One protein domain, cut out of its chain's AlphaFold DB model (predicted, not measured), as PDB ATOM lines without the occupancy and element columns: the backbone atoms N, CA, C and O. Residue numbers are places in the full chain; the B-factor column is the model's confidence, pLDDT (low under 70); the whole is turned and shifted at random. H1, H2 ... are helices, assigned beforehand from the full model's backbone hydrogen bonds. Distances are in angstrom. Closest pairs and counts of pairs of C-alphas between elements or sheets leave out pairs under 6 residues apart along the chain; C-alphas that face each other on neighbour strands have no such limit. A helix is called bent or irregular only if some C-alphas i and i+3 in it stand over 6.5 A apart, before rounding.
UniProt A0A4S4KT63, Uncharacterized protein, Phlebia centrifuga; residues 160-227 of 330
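What this domain is: This is residues 160 to 227 of the 330 residues of an uncharacterized protein of Phlebia centrifuga (UniProt A0A4S4KT63). Four helices make two layers of two: H1 and H2 form one, and H3 and H4 form the other, with H3 packed on H2 and H4 crossing H1 steeply. Within each layer the two helices meet over few C-alphas, and the long link between H1 and H2, residues 167 to 177, makes a wide loop that holds one end of the domain's longest reach. The printed part has 68 residues with four named helices in the order H1, H2, H3, H4 and no named strand; the class is all helix. It is compact, with a radius of gyration of the C-alphas of 11.5 A, and its rounded outline spans 32 by 27 by 19 A.

Where its parts are: Find C-alpha 160 at (134.430, 178.558, 130.923); from there H1 runs through residues 160 to 166, 9.9 A from first to last C-alpha. H2, residues 178 to 191, begins at C-alpha 178 at (128.743, 167.947, 134.085) and measures 19.7 A; it is irregular, with C-alphas 187 and 190 standing 9.2 A apart. H3 takes residues 194 to 207 over 20.6 A; it is neither bent nor irregular, but only just: C-alphas 203 and 206 are 6.3 A apart. H4, the longest, takes residues 210 to 225 over 22.6 A and ends at C-alpha 225 at (119.515, 185.148, 139.656).

How they stand to each other: Begin at H1, which only just touches H2, with 3 pairs of C-alphas within 8 A; the closest are those of Met 166 and Met 178, 7.3 A apart. The two form a helical hairpin at a shallow tilt of 22 degrees, opposite ways, and H2 touches H1 with residues 178 to 182 alone. H2 and H3 are the next helical hairpin: they touch, the closest C-alphas being those of Ile 184 and Arg 200 at 6.7 A, and run opposite ways at 35.1 degrees, only just a steep tilt. Look next at H3 and H4, which are close but not clearly touching, the closest C-alphas being those of Lys 205 and Leu 213 at 7.0 A; they run opposite ways at a shallow tilt of 19 degrees. H4 touches H1 with residues 216 to 223 alone, at a steep tilt of 60 degrees, opposite ways; the closest C-alphas are those of Met 166 and Arg 219, 6.0 A apart. H1 and H3 are apart, as are H2 and H4. The helix packing is mostly crossed, only just: of 3 touching pairs, 1 is at a shallow tilt. In H1 and H4 every O i to N i+4 pair is within hydrogen-bond range; in H2 and in H3 it is 8 of 10.

The domain as a whole: The two C-alphas farthest apart are those of Ser 171 and Arg 191, at 32.8 A. The printed part has no cut from residue 160 to 227. The link from H1 to H2 is long, with 11 residues; the links from H2 to H3 and from H3 to H4 are tight. The mean pLDDT of the printed part is 83.0, and residues 167 to 174, within the long link, are under 70.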
ATOM      1  N   LYS A 160     133.671 178.730 129.678       81.81
ATOM      2  CA  LYS A 160     134.430 178.558 130.923       81.81
ATOM      3  C   LYS A 160     133.676 179.161 132.113       81.81
ATOM      4  O   LYS A 160     133.675 178.541 133.164       81.81
ATOM      5  N   ALA A 161     132.977 180.289 131.948       79.38
ATOM      6  CA  ALA A 161     132.151 180.899 132.996       79.38
ATOM      7  C   ALA A 161     131.015 179.966 133.409       79.38
ATOM      8  O   ALA A 161     130.767 179.753 134.593       79.38
ATOM      9  N   PHE A 162     130.372 179.361 132.413       78.44
ATOM     10  CA  PHE A 162     129.312 178.397 132.645       78.44
ATOM     11  C   PHE A 162     129.830 177.163 133.400       78.44
ATOM     12  O   PHE A 162     129.229 176.742 134.386       78.44
ATOM     13  N   LEU A 163     130.988 176.619 133.006       79.19
ATOM     14  CA  LEU A 163     131.623 175.515 133.734       79.19
ATOM     15  C   LEU A 163     131.983 175.894 135.168       79.19
ATOM     16  O   LEU A 163     131.709 175.097 136.063       79.19
ATOM     17  N   SER A 164     132.547 177.085 135.388       79.00
ATOM     18  CA  SER A 164     132.882 177.574 136.725       79.00
ATOM     19  C   SER A 164     131.665 177.524 137.636       79.00
ATOM     20  O   SER A 164     131.775 176.983 138.723       79.00
ATOM     21  N   LEU A 165     130.497 177.990 137.183       76.69
ATOM     22  CA  LEU A 165     129.286 178.044 138.011       76.69
ATOM     23  C   LEU A 165     128.580 176.694 138.183       76.69
ATOM     24  O   LEU A 165     127.970 176.450 139.224       76.69
ATOM     25  N   MET A 166     128.677 175.804 137.195       75.69
ATOM     26  CA  MET A 166     128.007 174.498 137.223       75.69
ATOM     27  C   MET A 166     128.830 173.395 137.893       75.69
ATOM     28  O   MET A 166     128.262 172.424 138.382       75.69
ATOM     29  N   ALA A 167     130.161 173.518 137.930       68.62
ATOM     30  CA  ALA A 167     131.050 172.512 138.519       68.62
ATOM     31  C   ALA A 167     131.076 172.533 140.057       68.62
ATOM     32  O   ALA A 167     131.728 171.694 140.680       68.62
ATOM     33  N   ILE A 168     130.403 173.500 140.675       63.31
ATOM     34  CA  ILE A 168     130.500 173.783 142.101       63.31
ATOM     35  C   ILE A 168     129.517 172.927 142.912       63.31
ATOM     36  O   ILE A 168     128.372 172.717 142.525       63.31
ATOM     37  N   GLY A 169     129.965 172.475 144.087       53.97
ATOM     38  CA  GLY A 169     129.109 172.055 145.202       53.97
ATOM     39  C   GLY A 169     128.556 170.635 145.189       53.97
ATOM     40  O   GLY A 169     127.481 170.391 145.728       53.97
ATOM     41  N   SER A 170     129.321 169.676 144.690       50.09
ATOM     42  CA  SER A 170     129.224 168.294 145.160       50.09
ATOM     43  C   SER A 170     130.292 168.026 146.231       50.09
ATOM     44  O   SER A 170     131.431 168.500 146.168       50.09
ATOM     45  N   SER A 171     129.914 167.307 147.286       50.75
ATOM     46  CA  SER A 171     130.832 166.795 148.314       50.75
ATOM     47  C   SER A 171     131.734 165.673 147.788       50.75
ATOM     48  O   SER A 171     132.809 165.476 148.340       50.75
ATOM     49  N   GLU A 172     131.340 165.007 146.697       50.84
ATOM     50  CA  GLU A 172     131.911 163.734 146.222       50.84
ATOM     51  C   GLU A 172     132.472 163.788 144.778       50.84
ATOM     52  O   GLU A 172     132.501 162.783 144.075       50.84
ATOM     53  N   GLY A 173     132.930 164.957 144.310       59.28
ATOM     54  CA  GLY A 173     133.509 165.127 142.962       59.28
ATOM     55  C   GLY A 173     132.504 165.596 141.901       59.28
ATOM     56  O   GLY A 173     131.319 165.700 142.190       59.28
ATOM     57  N   ALA A 174     132.966 165.953 140.695       65.62
ATOM     58  CA  ALA A 174     132.177 166.699 139.699       65.62
ATOM     59  C   ALA A 174     130.747 166.134 139.497       65.62
ATOM     60  O   ALA A 174     130.607 164.930 139.269       65.62
ATOM     61  N   PRO A 175     129.689 166.972 139.549       74.00
ATOM     62  CA  PRO A 175     128.312 166.500 139.417       74.00
ATOM     63  C   PRO A 175     128.098 165.689 138.135       74.00
ATOM     64  O   PRO A 175     128.617 166.042 137.079       74.00
ATOM     65  N   LEU A 176     127.291 164.628 138.187       78.06
ATOM     66  CA  LEU A 176     127.140 163.715 137.044       78.06
ATOM     67  C   LEU A 176     126.570 164.395 135.779       78.06
ATOM     68  O   LEU A 176     126.887 163.979 134.666       78.06
ATOM     69  N   TYR A 177     125.796 165.479 135.922       82.44
ATOM     70  CA  TYR A 177     125.317 166.273 134.780       82.44
ATOM     71  C   TYR A 177     126.437 167.063 134.071       82.44
ATOM     72  O   TYR A 177     126.240 167.536 132.949       82.44
ATOM     73  N   MET A 178     127.625 167.200 134.673       84.25
ATOM     74  CA  MET A 178     128.743 167.947 134.085       84.25
ATOM     75  C   MET A 178     129.246 167.328 132.786       84.25
ATOM     76  O   MET A 178     129.673 168.060 131.897       84.25
ATOM     77  N   GLN A 179     129.168 166.002 132.629       83.38
ATOM     78  CA  GLN A 179     129.538 165.356 131.365       83.38
ATOM     79  C   GLN A 179     128.629 165.813 130.218       83.38
ATOM     80  O   GLN A 179     129.107 166.083 129.113       83.38
ATOM     81  N   THR A 180     127.336 165.980 130.498       88.00
ATOM     82  CA  THR A 180     126.351 166.500 129.546       88.00
ATOM     83  C   THR A 180     126.666 167.945 129.169       88.00
ATOM     84  O   THR A 180     126.719 168.261 127.980       88.00
ATOM     85  N   ILE A 181     126.970 168.799 130.153       87.75
ATOM     86  CA  ILE A 181     127.375 170.196 129.923       87.75
ATOM     87  C   ILE A 181     128.642 170.258 129.061       87.75
ATOM     88  O   ILE A 181     128.657 170.928 128.030       87.75
ATOM     89  N   LEU A 182     129.686 169.510 129.423       88.12
ATOM     90  CA  LEU A 182     130.942 169.453 128.668       88.12
ATOM     91  C   LEU A 182     130.742 168.927 127.242       88.12
ATOM     92  O   LEU A 182     131.403 169.393 126.317       88.12
ATOM     93  N   SER A 183     129.842 167.962 127.038       90.12
ATOM     94  CA  SER A 183     129.477 167.492 125.698       90.12
ATOM     95  C   SER A 183     128.867 168.615 124.866       90.12
ATOM     96  O   SER A 183     129.301 168.823 123.739       90.12
ATOM     97  N   ILE A 184     127.910 169.364 125.424       90.94
ATOM     98  CA  ILE A 184     127.264 170.484 124.725       90.94
ATOM     99  C   ILE A 184     128.297 171.561 124.376       90.94
ATOM    100  O   ILE A 184     128.341 172.024 123.240       90.94
ATOM    101  N   LEU A 185     129.169 171.928 125.320       90.06
ATOM    102  CA  LEU A 185     130.202 172.940 125.087       90.06
ATOM    103  C   LEU A 185     131.216 172.509 124.019       90.06
ATOM    104  O   LEU A 185     131.604 173.331 123.192       90.06
ATOM    105  N   ARG A 186     131.608 171.227 123.983       90.12
ATOM    106  CA  ARG A 186     132.482 170.684 122.925       90.12
ATOM    107  C   ARG A 186     131.814 170.683 121.552       90.12
ATOM    108  O   ARG A 186     132.487 170.956 120.566       90.12
ATOM    109  N   GLU A 187     130.517 170.388 121.488       91.44
ATOM    110  CA  GLU A 187     129.741 170.434 120.241       91.44
ATOM    111  C   GLU A 187     129.603 171.868 119.703       91.44
ATOM    112  O   GLU A 187     129.647 172.080 118.493       91.44
ATOM    113  N   LEU A 188     129.438 172.850 120.594       91.69
ATOM    114  CA  LEU A 188     129.344 174.265 120.227       91.69
ATOM    115  C   LEU A 188     130.693 174.845 119.793       91.69
ATOM    116  O   LEU A 188     130.756 175.577 118.804       91.69
ATOM    117  N   GLY A 189     131.764 174.522 120.524       88.44
ATOM    118  CA  GLY A 189     133.112 175.019 120.256       88.44
ATOM    119  C   GLY A 189     133.153 176.544 120.121       88.44
ATOM    120  O   GLY A 189     132.626 177.273 120.959       88.44
ATOM    121  N   GLU A 190     133.746 177.029 119.031       87.31
ATOM    122  CA  GLU A 190     133.867 178.464 118.719       87.31
ATOM    123  C   GLU A 190     132.531 179.146 118.389       87.31
ATOM    124  O   GLU A 190     132.433 180.368 118.436       87.31
ATOM    125  N   ARG A 191     131.483 178.372 118.080       87.81
ATOM    126  CA  ARG A 191     130.130 178.881 117.797       87.81
ATOM    127  C   ARG A 191     129.275 179.004 119.059       87.81
ATOM    128  O   ARG A 191     128.052 179.090 118.969       87.81
ATOM    129  N   TYR A 192     129.899 178.970 120.234       89.31
ATOM    130  CA  TYR A 192     129.206 179.110 121.504       89.31
ATOM    131  C   TYR A 192     128.460 180.448 121.593       89.31
ATOM    132  O   TYR A 192     129.050 181.520 121.470       89.31
ATOM    133  N   THR A 193     127.168 180.365 121.898       87.94
ATOM    134  CA  THR A 193     126.377 181.466 122.446       87.94
ATOM    135  C   THR A 193     125.576 180.932 123.627       87.94
ATOM    136  O   THR A 193     125.240 179.744 123.670       87.94
ATOM    137  N   TYR A 194     125.251 181.802 124.585       85.88
ATOM    138  CA  TYR A 194     124.443 181.421 125.743       85.88
ATOM    139  C   TYR A 194     123.087 180.826 125.319       85.88
ATOM    140  O   TYR A 194     122.695 179.760 125.785       85.88
ATOM    141  N   GLN A 195     122.413 181.462 124.358       87.88
ATOM    142  CA  GLN A 195     121.108 181.027 123.852       87.88
ATOM    143  C   GLN A 195     121.168 179.636 123.214       87.88
ATOM    144  O   GLN A 195     120.369 178.758 123.539       87.88
ATOM    145  N   GLU A 196     122.155 179.400 122.350       90.81
ATOM    146  CA  GLU A 196     122.309 178.120 121.662       90.81
ATOM    147  C   GLU A 196     122.732 176.998 122.629       90.81
ATOM    148  O   GLU A 196     122.342 175.833 122.476       90.81
ATOM    149  N   PHE A 197     123.497 177.350 123.666       90.75
ATOM    150  CA  PHE A 197     123.796 176.454 124.774       90.75
ATOM    151  C   PHE A 197     122.530 176.054 125.539       90.75
ATOM    152  O   PHE A 197     122.304 174.859 125.740       90.75
ATOM    153  N   MET A 198     121.680 177.016 125.904       90.00
ATOM    154  CA  MET A 198     120.427 176.759 126.622       90.00
ATOM    155  C   MET A 198     119.478 175.861 125.819       90.00
ATOM    156  O   MET A 198     118.949 174.895 126.364       90.00
ATOM    157  N   ILE A 199     119.340 176.089 124.506       92.25
ATOM    158  CA  ILE A 199     118.536 175.234 123.614       92.25
ATOM    159  C   ILE A 199     119.031 173.779 123.640       92.25
ATOM    160  O   ILE A 199     118.241 172.841 123.785       92.25
ATOM    161  N   ARG A 200     120.350 173.563 123.525       92.00
ATOM    162  CA  ARG A 200     120.929 172.210 123.592       92.00
ATOM    163  C   ARG A 200     120.774 171.578 124.970       92.00
ATOM    164  O   ARG A 200     120.562 170.364 125.039       92.00
ATOM    165  N   LEU A 201     120.889 172.369 126.036       90.62
ATOM    166  CA  LEU A 201     120.726 171.892 127.403       90.62
ATOM    167  C   LEU A 201     119.303 171.386 127.633       90.62
ATOM    168  O   LEU A 201     119.153 170.259 128.095       90.62
ATOM    169  N   GLU A 202     118.281 172.149 127.237       91.50
ATOM    170  CA  GLU A 202     116.880 171.720 127.368       91.50
ATOM    171  C   GLU A 202     116.598 170.410 126.634       91.50
ATOM    172  O   GLU A 202     115.934 169.526 127.175       91.50
ATOM    173  N   ARG A 203     117.170 170.223 125.438       91.38
ATOM    174  CA  ARG A 203     117.030 168.959 124.707       91.38
ATOM    175  C   ARG A 203     117.643 167.783 125.473       91.38
ATOM    176  O   ARG A 203     117.013 166.738 125.571       91.38
ATOM    177  N   LYS A 204     118.849 167.948 126.029       89.25
ATOM    178  CA  LYS A 204     119.545 166.873 126.763       89.25
ATOM    179  C   LYS A 204     118.998 166.631 128.173       89.25
ATOM    180  O   LYS A 204     119.325 165.606 128.762       89.25
ATOM    181  N   LYS A 205     118.157 167.514 128.729       88.38
ATOM    182  CA  LYS A 205     117.497 167.263 130.027       88.38
ATOM    183  C   LYS A 205     116.622 166.009 130.010       88.38
ATOM    184  O   LYS A 205     116.467 165.386 131.052       88.38
ATOM    185  N   GLN A 206     116.093 165.620 128.848       86.50
ATOM    186  CA  GLN A 206     115.290 164.400 128.693       86.50
ATOM    187  C   GLN A 206     116.092 163.120 128.973       86.50
ATOM    188  O   GLN A 206     115.513 162.119 129.384       86.50
ATOM    189  N   ASP A 207     117.417 163.174 128.808       86.62
ATOM    190  CA  ASP A 207     118.325 162.038 128.991       86.62
ATOM    191  C   ASP A 207     118.914 161.966 130.415       86.62
ATOM    192  O   ASP A 207     119.658 161.040 130.740       86.62
ATOM    193  N   LEU A 208     118.635 162.961 131.267       86.38
ATOM    194  CA  LEU A 208     119.202 163.056 132.611       86.38
ATOM    195  C   LEU A 208     118.340 162.325 133.645       86.38
ATOM    196  O   LEU A 208     117.111 162.387 133.635       86.38
ATOM    197  N   LEU A 209     119.006 161.695 134.613       87.12
ATOM    198  CA  LEU A 209     118.335 161.096 135.765       87.12
ATOM    199  C   LEU A 209     117.679 162.183 136.641       87.12
ATOM    200  O   LEU A 209     118.214 163.292 136.742       87.12
ATOM    201  N   PRO A 210     116.590 161.875 137.373       85.31
ATOM    202  CA  PRO A 210     115.912 162.854 138.229       85.31
ATOM    203  C   PRO A 210     116.837 163.557 139.235       85.31
ATOM    204  O   PRO A 210     116.748 164.766 139.421       85.31
ATOM    205  N   SER A 211     117.781 162.831 139.841       80.69
ATOM    206  CA  SER A 211     118.764 163.403 140.774       80.69
ATOM    207  C   SER A 211     119.727 164.392 140.104       80.69
ATOM    208  O   SER A 211     120.086 165.410 140.696       80.69
ATOM    209  N   GLN A 212     120.112 164.129 138.852       84.81
ATOM    210  CA  GLN A 212     120.958 165.016 138.050       84.81
ATOM    211  C   GLN A 212     120.206 166.287 137.652       84.81
ATOM    212  O   GLN A 212     120.780 167.374 137.701       84.81
ATOM    213  N   LEU A 213     118.920 166.157 137.307       86.50
ATOM    214  CA  LEU A 213     118.052 167.287 136.988       86.50
ATOM    215  C   LEU A 213     117.871 168.222 138.181       86.50
ATOM    216  O   LEU A 213     117.960 169.433 138.002       86.50
ATOM    217  N   THR A 214     117.676 167.687 139.390       85.56
ATOM    218  CA  THR A 214     117.546 168.505 140.604       85.56
ATOM    219  C   THR A 214     118.797 169.347 140.852       85.56
ATOM    220  O   THR A 214     118.691 170.560 141.022       85.56
ATOM    221  N   GLY A 215     119.984 168.731 140.817       82.31
ATOM    222  CA  GLY A 215     121.244 169.450 141.030       82.31
ATOM    223  C   GLY A 215     121.532 170.486 139.940       82.31
ATOM    224  O   GLY A 215     121.965 171.596 140.243       82.31
ATOM    225  N   LEU A 216     121.242 170.157 138.676       85.50
ATOM    226  CA  LEU A 216     121.361 171.101 137.566       85.50
ATOM    227  C   LEU A 216     120.397 172.280 137.736       85.50
ATOM    228  O   LEU A 216     120.799 173.425 137.566       85.50
ATOM    229  N   LYS A 217     119.138 172.015 138.102       87.12
ATOM    230  CA  LYS A 217     118.112 173.047 138.287       87.12
ATOM    231  C   LYS A 217     118.521 174.057 139.358       87.12
ATOM    232  O   LYS A 217     118.469 175.248 139.089       87.12
ATOM    233  N   GLN A 218     119.005 173.594 140.510       84.25
ATOM    234  CA  GLN A 218     119.489 174.474 141.581       84.25
ATOM    235  C   GLN A 218     120.628 175.391 141.107       84.25
ATOM    236  O   GLN A 218     120.652 176.580 141.420       84.25
ATOM    237  N   ARG A 219     121.567 174.860 140.313       83.81
ATOM    238  CA  ARG A 219     122.670 175.658 139.758       83.81
ATOM    239  C   ARG A 219     122.203 176.660 138.715       83.81
ATOM    240  O   ARG A 219     122.692 177.786 138.700       83.81
ATOM    241  N   MET A 220     121.259 176.266 137.868       86.88
ATOM    242  CA  MET A 220     120.656 177.159 136.884       86.88
ATOM    243  C   MET A 220     119.890 178.299 137.553       86.88
ATOM    244  O   MET A 220     120.081 179.441 137.162       86.88
ATOM    245  N   GLU A 221     119.114 178.021 138.601       88.25
ATOM    246  CA  GLU A 221     118.402 179.051 139.370       88.25
ATOM    247  C   GLU A 221     119.372 180.078 139.980       88.25
ATOM    248  O   GLU A 221     119.119 181.283 139.930       88.25
ATOM    249  N   LEU A 222     120.518 179.622 140.502       86.75
ATOM    250  CA  LEU A 222     121.569 180.513 140.995       86.75
ATOM    251  C   LEU A 222     122.227 181.322 139.869       86.75
ATOM    252  O   LEU A 222     122.476 182.508 140.039       86.75
ATOM    253  N   LEU A 223     122.515 180.715 138.717       86.94
ATOM    254  CA  LEU A 223     123.055 181.440 137.564       86.94
ATOM    255  C   LEU A 223     122.082 182.530 137.090       86.94
ATOM    256  O   LEU A 223     122.477 183.671 136.869       86.94
ATOM    257  N   GLU A 224     120.809 182.167 136.942       87.88
ATOM    258  CA  GLU A 224     119.743 183.037 136.450       87.88
ATOM    259  C   GLU A 224     119.450 184.205 137.393       87.88
ATOM    260  O   GLU A 224     119.063 185.280 136.929       87.88
ATOM    261  N   SER A 225     119.667 184.044 138.703       90.44
ATOM    262  CA  SER A 225     119.515 185.148 139.656       90.44
ATOM    263  C   SER A 225     120.580 186.237 139.478       90.44
ATOM    264  O   SER A 225     120.305 187.400 139.770       90.44
ATOM    265  N   PHE A 226     121.743 185.885 138.919       91.19
ATOM    266  CA  PHE A 226     122.838 186.797 138.578       91.19
ATOM    267  C   PHE A 226     122.850 187.207 137.099       91.19
ATOM    268  O   PHE A 226     123.794 187.859 136.664       91.19
ATOM    269  N   LEU A 227     121.843 186.852 136.302       89.75
ATOM    270  CA  LEU A 227     121.764 187.249 134.896       89.75
ATOM    271  C   LEU A 227     120.975 188.546 134.711       89.75
ATOM    272  O   LEU A 227     119.908 188.747 135.297       89.75
TER     273      LEU A 227